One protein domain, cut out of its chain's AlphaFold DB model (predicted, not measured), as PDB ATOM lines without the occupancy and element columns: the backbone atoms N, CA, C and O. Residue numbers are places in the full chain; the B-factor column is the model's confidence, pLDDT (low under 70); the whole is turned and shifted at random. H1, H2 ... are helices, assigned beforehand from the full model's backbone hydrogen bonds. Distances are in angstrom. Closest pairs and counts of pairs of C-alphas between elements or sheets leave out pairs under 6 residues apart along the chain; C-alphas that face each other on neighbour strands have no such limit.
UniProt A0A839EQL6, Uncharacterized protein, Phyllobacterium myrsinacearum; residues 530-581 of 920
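What this domain is: This is residues 530 to 581 of the 920 residues of an uncharacterized protein of Phyllobacterium myrsinacearum (UniProt A0A839EQL6). The model is a flat, open, broad U of helices: H1 makes one limb alone, and the helical hairpin of H2 and H3, side by side, makes the other. The two limbs are joined at the base of the U by the free-standing residues 550 to 555, and the space between H1 and the hairpin is empty. The printed part has 52 residues with three named helices, in the order H1, H2, H3, and no named strand; the class is all helix. The whole is loose, with a radius of gyration of the C-alphas of 13.1 A, and spans 36 by 29 by 7 A along its three main axes.

How they stand to each other: Residues 530 to 535 come before H1, residues 536 to 549, which touches no helix. H2, residues 556 to 565, follows after a short link of 6 residues, and H1 and H2 are apart. H3, residues 571 to 580, follows H2 after a tight link of 5 residues. H2 and H3 touch, with 14 pairs of C-alphas within 8 A. Their closest C-alphas are those of Val 561 and Gly 580, 5.1 A apart. Their centres are 9.9 A apart. The two helices stand at a shallow tilt of 12 degrees and run opposite ways, a helical hairpin. H1 and H3 are apart. In H1, H2 and H3 every O i to N i+4 pair is within hydrogen-bond range.

Where its parts are: H1 is the longest helix, with 14 residues from Gln 536 to Ala 549 and 20.2 A from first to last C-alpha. It begins with C-alpha 536 at (-32.618, -50.001, 34.177) and ends with C-alpha 549 at (-28.599, -41.355, 51.944). H2 has 10 residues, from Glu 556 to Ala 565, and measures 14.4 A from first to last C-alpha. Its first C-alpha, 556, is at (-21.013, -31.917, 54.427). H3 also has 10 residues, from Ser 571 to Gly 580, and measures 14.4 A. It ends with C-alpha 580 at (-16.423, -28.769, 47.631).

The domain as a whole: The two C-alphas farthest apart are those of Asn 534 and Leu 581, 36.7 A. The C-alphas of the first and last printed residues, Cys 530 and Leu 581, are 31.1 A apart. The printed part has no cut, and neither link between the helices is long. The mean pLDDT of the printed part is 70.7, and 26 residues are under 70, among them residues 534 to 537, 547 to 554 and 568 to 574.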
ATOM      1  N   CYS A 530     -36.616 -48.811  44.471       85.00
ATOM      2  CA  CYS A 530     -35.939 -48.486  43.215       85.00
ATOM      3  C   CYS A 530     -36.283 -49.439  42.059       85.00
ATOM      4  O   CYS A 530     -36.207 -49.045  40.896       85.00
ATOM      5  N   GLN A 531     -36.727 -50.668  42.342       82.69
ATOM      6  CA  GLN A 531     -37.162 -51.626  41.321       82.69
ATOM      7  C   GLN A 531     -38.458 -51.235  40.595       82.69
ATOM      8  O   GLN A 531     -38.738 -51.783  39.530       82.69
ATOM      9  N   GLN A 532     -39.225 -50.270  41.111       87.06
ATOM     10  CA  GLN A 532     -40.484 -49.824  40.497       87.06
ATOM     11  C   GLN A 532     -40.285 -48.913  39.265       87.06
ATOM     12  O   GLN A 532     -41.258 -48.548  38.607       87.06
ATOM     13  N   GLY A 533     -39.044 -48.550  38.916       83.19
ATOM     14  CA  GLY A 533     -38.731 -47.739  37.734       83.19
ATOM     15  C   GLY A 533     -38.657 -48.539  36.422       83.19
ATOM     16  O   GLY A 533     -37.976 -49.558  36.346       83.19
ATOM     17  N   ASN A 534     -39.284 -48.031  35.349       59.19
ATOM     18  CA  ASN A 534     -39.359 -48.680  34.022       59.19
ATOM     19  C   ASN A 534     -38.048 -48.692  33.205       59.19
ATOM     20  O   ASN A 534     -38.028 -49.223  32.096       59.19
ATOM     21  N   VAL A 535     -36.956 -48.109  33.706       66.88
ATOM     22  CA  VAL A 535     -35.685 -48.004  32.971       66.88
ATOM     23  C   VAL A 535     -34.533 -48.434  33.875       66.88
ATOM     24  O   VAL A 535     -34.364 -47.884  34.959       66.88
ATOM     25  N   GLN A 536     -33.732 -49.406  33.421       64.19
ATOM     26  CA  GLN A 536     -32.618 -50.001  34.177       64.19
ATOM     27  C   GLN A 536     -31.648 -48.946  34.737       64.19
ATOM     28  O   GLN A 536     -31.325 -48.988  35.919       64.19
ATOM     29  N   SER A 537     -31.272 -47.948  33.931       57.84
ATOM     30  CA  SER A 537     -30.361 -46.871  34.347       57.84
ATOM     31  C   SER A 537     -30.922 -45.989  35.468       57.84
ATOM     32  O   SER A 537     -30.164 -45.485  36.293       57.84
ATOM     33  N   SER A 538     -32.246 -45.837  35.550       73.69
ATOM     34  CA  SER A 538     -32.908 -45.113  36.640       73.69
ATOM     35  C   SER A 538     -32.964 -45.932  37.933       73.69
ATOM     36  O   SER A 538     -32.948 -45.346  39.013       73.69
ATOM     37  N   ARG A 539     -32.993 -47.271  37.842       77.56
ATOM     38  CA  ARG A 539     -33.007 -48.173  39.008       77.56
ATOM     39  C   ARG A 539     -31.656 -48.201  39.715       77.56
ATOM     40  O   ARG A 539     -31.607 -48.042  40.931       77.56
ATOM     41  N   ASP A 540     -30.579 -48.331  38.946       66.12
ATOM     42  CA  ASP A 540     -29.215 -48.404  39.484       66.12
ATOM     43  C   ASP A 540     -28.790 -47.054  40.088       66.12
ATOM     44  O   ASP A 540     -28.204 -47.000  41.174       66.12
ATOM     45  N   LYS A 541     -29.190 -45.945  39.446       78.81
ATOM     46  CA  LYS A 541     -29.006 -44.592  39.984       78.81
ATOM     47  C   LYS A 541     -29.793 -44.371  41.281       78.81
ATOM     48  O   LYS A 541     -29.204 -43.942  42.267       78.81
ATOM     49  N   CYS A 542     -31.081 -44.728  41.302       86.69
ATOM     50  CA  CYS A 542     -31.922 -44.645  42.501       86.69
ATOM     51  C   CYS A 542     -31.321 -45.431  43.673       86.69
ATOM     52  O   CYS A 542     -31.217 -44.914  44.782       86.69
ATOM     53  N   PHE A 543     -30.883 -46.670  43.428       80.62
ATOM     54  CA  PHE A 543     -30.361 -47.526  44.490       80.62
ATOM     55  C   PHE A 543     -29.055 -46.979  45.076       80.62
ATOM     56  O   PHE A 543     -28.856 -47.015  46.289       80.62
ATOM     57  N   THR A 544     -28.198 -46.410  44.225       66.38
ATOM     58  CA  THR A 544     -26.946 -45.768  44.642       66.38
ATOM     59  C   THR A 544     -27.209 -44.507  45.473       66.38
ATOM     60  O   THR A 544     -26.592 -44.324  46.521       66.38
ATOM     61  N   GLU A 545     -28.154 -43.658  45.058       74.25
ATOM     62  CA  GLU A 545     -28.527 -42.434  45.787       74.25
ATOM     63  C   GLU A 545     -29.143 -42.747  47.165       74.25
ATOM     64  O   GLU A 545     -28.797 -42.109  48.162       74.25
ATOM     65  N   GLU A 546     -29.983 -43.780  47.255       81.50
ATOM     66  CA  GLU A 546     -30.590 -44.227  48.516       81.50
ATOM     67  C   GLU A 546     -29.578 -44.899  49.464       81.50
ATOM     68  O   GLU A 546     -29.646 -44.713  50.679       81.50
ATOM     69  N   LEU A 547     -28.587 -45.625  48.931       68.00
ATOM     70  CA  LEU A 547     -27.485 -46.188  49.725       68.00
ATOM     71  C   LEU A 547     -26.595 -45.102  50.344       68.00
ATOM     72  O   LEU A 547     -26.195 -45.225  51.502       68.00
ATOM     73  N   VAL A 548     -26.321 -44.026  49.602       65.06
ATOM     74  CA  VAL A 548     -25.567 -42.866  50.105       65.06
ATOM     75  C   VAL A 548     -26.384 -42.092  51.147       65.06
ATOM     76  O   VAL A 548     -25.830 -41.621  52.143       65.06
ATOM     77  N   ALA A 549     -27.707 -42.004  50.981       65.38
ATOM     78  CA  ALA A 549     -28.599 -41.355  51.944       65.38
ATOM     79  C   ALA A 549     -28.690 -42.095  53.295       65.38
ATOM     80  O   ALA A 549     -28.886 -41.456  54.330       65.38
ATOM     81  N   LEU A 550     -28.498 -43.421  53.309       65.88
ATOM     82  CA  LEU A 550     -28.496 -44.243  54.528       65.88
ATOM     83  C   LEU A 550     -27.241 -44.045  55.407       65.88
ATOM     84  O   LEU A 550     -27.233 -44.456  56.569       65.88
ATOM     85  N   GLN A 551     -26.196 -43.378  54.905       63.03
ATOM     86  CA  GLN A 551     -24.969 -43.097  55.657       63.03
ATOM     87  C   GLN A 551     -25.076 -41.778  56.446       63.03
ATOM     88  O   GLN A 551     -24.624 -40.707  56.027       63.03
ATOM     89  N   THR A 552     -25.684 -41.845  57.632       42.91
ATOM     90  CA  THR A 552     -25.649 -40.742  58.607       42.91
ATOM     91  C   THR A 552     -24.242 -40.623  59.221       42.91
ATOM     92  O   THR A 552     -23.656 -41.623  59.617       42.91
ATOM     93  N   GLY A 553     -23.666 -39.411  59.258       63.50
ATOM     94  CA  GLY A 553     -22.349 -39.136  59.871       63.50
ATOM     95  C   GLY A 553     -21.258 -38.574  58.945       63.50
ATOM     96  O   GLY A 553     -20.227 -38.124  59.432       63.50
ATOM     97  N   ILE A 554     -21.475 -38.534  57.628       60.62
ATOM     98  CA  ILE A 554     -20.481 -37.994  56.685       60.62
ATOM     99  C   ILE A 554     -20.480 -36.446  56.715       60.62
ATOM    100  O   ILE A 554     -21.553 -35.853  56.527       60.62
ATOM    101  N   PRO A 555     -19.317 -35.780  56.893       70.75
ATOM    102  CA  PRO A 555     -19.195 -34.321  56.832       70.75
ATOM    103  C   PRO A 555     -19.723 -33.727  55.516       70.75
ATOM    104  O   PRO A 555     -19.560 -34.304  54.440       70.75
ATOM    105  N   GLU A 556     -20.332 -32.540  55.576       71.62
ATOM    106  CA  GLU A 556     -21.013 -31.917  54.427       71.62
ATOM    107  C   GLU A 556     -20.087 -31.684  53.217       71.62
ATOM    108  O   GLU A 556     -20.506 -31.839  52.071       71.62
ATOM    109  N   TRP A 557     -18.811 -31.370  53.455       77.44
ATOM    110  CA  TRP A 557     -17.822 -31.184  52.390       77.44
ATOM    111  C   TRP A 557     -17.513 -32.498  51.648       77.44
ATOM    112  O   TRP A 557     -17.389 -32.491  50.429       77.44
ATOM    113  N   VAL A 558     -17.512 -33.646  52.341       62.59
ATOM    114  CA  VAL A 558     -17.337 -34.976  51.726       62.59
ATOM    115  C   VAL A 558     -18.549 -35.328  50.863       62.59
ATOM    116  O   VAL A 558     -18.390 -35.829  49.752       62.59
ATOM    117  N   LYS A 559     -19.764 -34.985  51.315       74.00
ATOM    118  CA  LYS A 559     -20.982 -35.120  50.496       74.00
ATOM    119  C   LYS A 559     -20.902 -34.261  49.230       74.00
ATOM    120  O   LYS A 559     -21.245 -34.734  48.151       74.00
ATOM    121  N   LYS A 560     -20.411 -33.020  49.340       78.50
ATOM    122  CA  LYS A 560     -20.207 -32.122  48.188       78.50
ATOM    123  C   LYS A 560     -19.167 -32.676  47.213       78.50
ATOM    124  O   LYS A 560     -19.462 -32.756  46.027       78.50
ATOM    125  N   VAL A 561     -18.013 -33.129  47.701       65.69
ATOM    126  CA  VAL A 561     -16.954 -33.745  46.879       65.69
ATOM    127  C   VAL A 561     -17.458 -35.014  46.180       65.69
ATOM    128  O   VAL A 561     -17.263 -35.158  44.974       65.69
ATOM    129  N   SER A 562     -18.184 -35.883  46.889       62.16
ATOM    130  CA  SER A 562     -18.796 -37.090  46.315       62.16
ATOM    131  C   SER A 562     -19.801 -36.752  45.211       62.16
ATOM    132  O   SER A 562     -19.739 -37.321  44.125       62.16
ATOM    133  N   ASN A 563     -20.679 -35.772  45.442       74.50
ATOM    134  CA  ASN A 563     -21.651 -35.312  44.442       74.50
ATOM    135  C   ASN A 563     -20.983 -34.662  43.216       74.50
ATOM    136  O   ASN A 563     -21.556 -34.643  42.124       74.50
ATOM    137  N   CYS A 564     -19.782 -34.107  43.385       77.00
ATOM    138  CA  CYS A 564     -18.985 -33.563  42.291       77.00
ATOM    139  C   CYS A 564     -18.285 -34.660  41.480       77.00
ATOM    140  O   CYS A 564     -18.244 -34.555  40.256       77.00
ATOM    141  N   ALA A 565     -17.805 -35.722  42.133       61.69
ATOM    142  CA  ALA A 565     -17.160 -36.865  41.482       61.69
ATOM    143  C   ALA A 565     -18.125 -37.689  40.609       61.69
ATOM    144  O   ALA A 565     -17.697 -38.346  39.667       61.69
ATOM    145  N   THR A 566     -19.431 -37.628  40.883       64.31
ATOM    146  CA  THR A 566     -20.460 -38.329  40.096       64.31
ATOM    147  C   THR A 566     -20.906 -37.589  38.826       64.31
ATOM    148  O   THR A 566     -21.778 -38.083  38.111       64.31
ATOM    149  N   LYS A 567     -20.375 -36.391  38.536       76.62
ATOM    150  CA  LYS A 567     -20.720 -35.636  37.316       76.62
ATOM    151  C   LYS A 567     -19.786 -36.021  36.154       76.62
ATOM    152  O   LYS A 567     -18.597 -36.203  36.390       76.62
ATOM    153  N   PRO A 568     -20.298 -36.135  34.911       50.12
ATOM    154  CA  PRO A 568     -19.494 -36.527  33.753       50.12
ATOM    155  C   PRO A 568     -18.379 -35.516  33.450       50.12
ATOM    156  O   PRO A 568     -18.524 -34.322  33.714       50.12
ATOM    157  N   GLU A 569     -17.280 -36.022  32.889       52.09
ATOM    158  CA  GLU A 569     -16.009 -35.327  32.655       52.09
ATOM    159  C   GLU A 569     -16.161 -34.047  31.817       52.09
ATOM    160  O   GLU A 569     -16.188 -34.057  30.589       52.09
ATOM    161  N   ASN A 570     -16.235 -32.909  32.499       61.31
ATOM    162  CA  ASN A 570     -15.987 -31.592  31.931       61.31
ATOM    163  C   ASN A 570     -15.296 -30.704  32.978       61.31
ATOM    164  O   ASN A 570     -15.208 -31.054  34.158       61.31
ATOM    165  N   SER A 571     -14.785 -29.547  32.555       54.19
ATOM    166  CA  SER A 571     -14.130 -28.554  33.426       54.19
ATOM    167  C   SER A 571     -14.960 -28.195  34.671       54.19
ATOM    168  O   SER A 571     -14.394 -27.952  35.737       54.19
ATOM    169  N   ALA A 572     -16.292 -28.305  34.594       64.38
ATOM    170  CA  ALA A 572     -17.193 -28.065  35.716       64.38
ATOM    171  C   ALA A 572     -17.078 -29.103  36.853       64.38
ATOM    172  O   ALA A 572     -17.392 -28.769  37.995       64.38
ATOM    173  N   ALA A 573     -16.606 -30.330  36.603       69.62
ATOM    174  CA  ALA A 573     -16.364 -31.321  37.661       69.62
ATOM    175  C   ALA A 573     -15.178 -30.924  38.557       69.62
ATOM    176  O   ALA A 573     -15.216 -31.121  39.770       69.62
ATOM    177  N   ALA A 574     -14.151 -30.293  37.979       65.00
ATOM    178  CA  ALA A 574     -12.983 -29.815  38.714       65.00
ATOM    179  C   ALA A 574     -13.312 -28.592  39.577       65.00
ATOM    180  O   ALA A 574     -12.969 -28.569  40.756       65.00
ATOM    181  N   ASP A 575     -14.045 -27.627  39.021       75.25
ATOM    182  CA  ASP A 575     -14.528 -26.464  39.773       75.25
ATOM    183  C   ASP A 575     -15.506 -26.882  40.881       75.25
ATOM    184  O   ASP A 575     -15.491 -26.335  41.986       75.25
ATOM    185  N   CYS A 576     -16.315 -27.916  40.630       82.38
ATOM    186  CA  CYS A 576     -17.166 -28.535  41.644       82.38
ATOM    187  C   CYS A 576     -16.321 -29.174  42.764       82.38
ATOM    188  O   CYS A 576     -16.557 -28.898  43.937       82.38
ATOM    189  N   LEU A 577     -15.295 -29.966  42.430       79.62
ATOM    190  CA  LEU A 577     -14.402 -30.578  43.425       79.62
ATOM    191  C   LEU A 577     -13.664 -29.522  44.261       79.62
ATOM    192  O   LEU A 577     -13.632 -29.628  45.484       79.62
ATOM    193  N   ILE A 578     -13.138 -28.471  43.625       84.50
ATOM    194  CA  ILE A 578     -12.419 -27.373  44.293       84.50
ATOM    195  C   ILE A 578     -13.356 -26.543  45.185       84.50
ATOM    196  O   ILE A 578     -12.961 -26.121  46.274       84.50
ATOM    197  N   SER A 579     -14.600 -26.314  44.757       84.94
ATOM    198  CA  SER A 579     -15.612 -25.621  45.572       84.94
ATOM    199  C   SER A 579     -16.187 -26.490  46.694       84.94
ATOM    200  O   SER A 579     -16.705 -25.954  47.672       84.94
ATOM    201  N   GLY A 580     -16.065 -27.816  46.584       84.88
ATOM    202  CA  GLY A 580     -16.423 -28.769  47.631       84.88
ATOM    203  C   GLY A 580     -15.415 -28.846  48.783       84.88
ATOM    204  O   GLY A 580     -15.779 -29.337  49.849       84.88
ATOM    205  N   LEU A 581     -14.182 -28.358  48.600       84.25
ATOM    206  CA  LEU A 581     -13.138 -28.369  49.630       84.25
ATOM    207  C   LEU A 581     -13.244 -27.153  50.576       84.25
ATOM    208  O   LEU A 581     -13.511 -26.041  50.109       84.25
TER     209      LEU A 581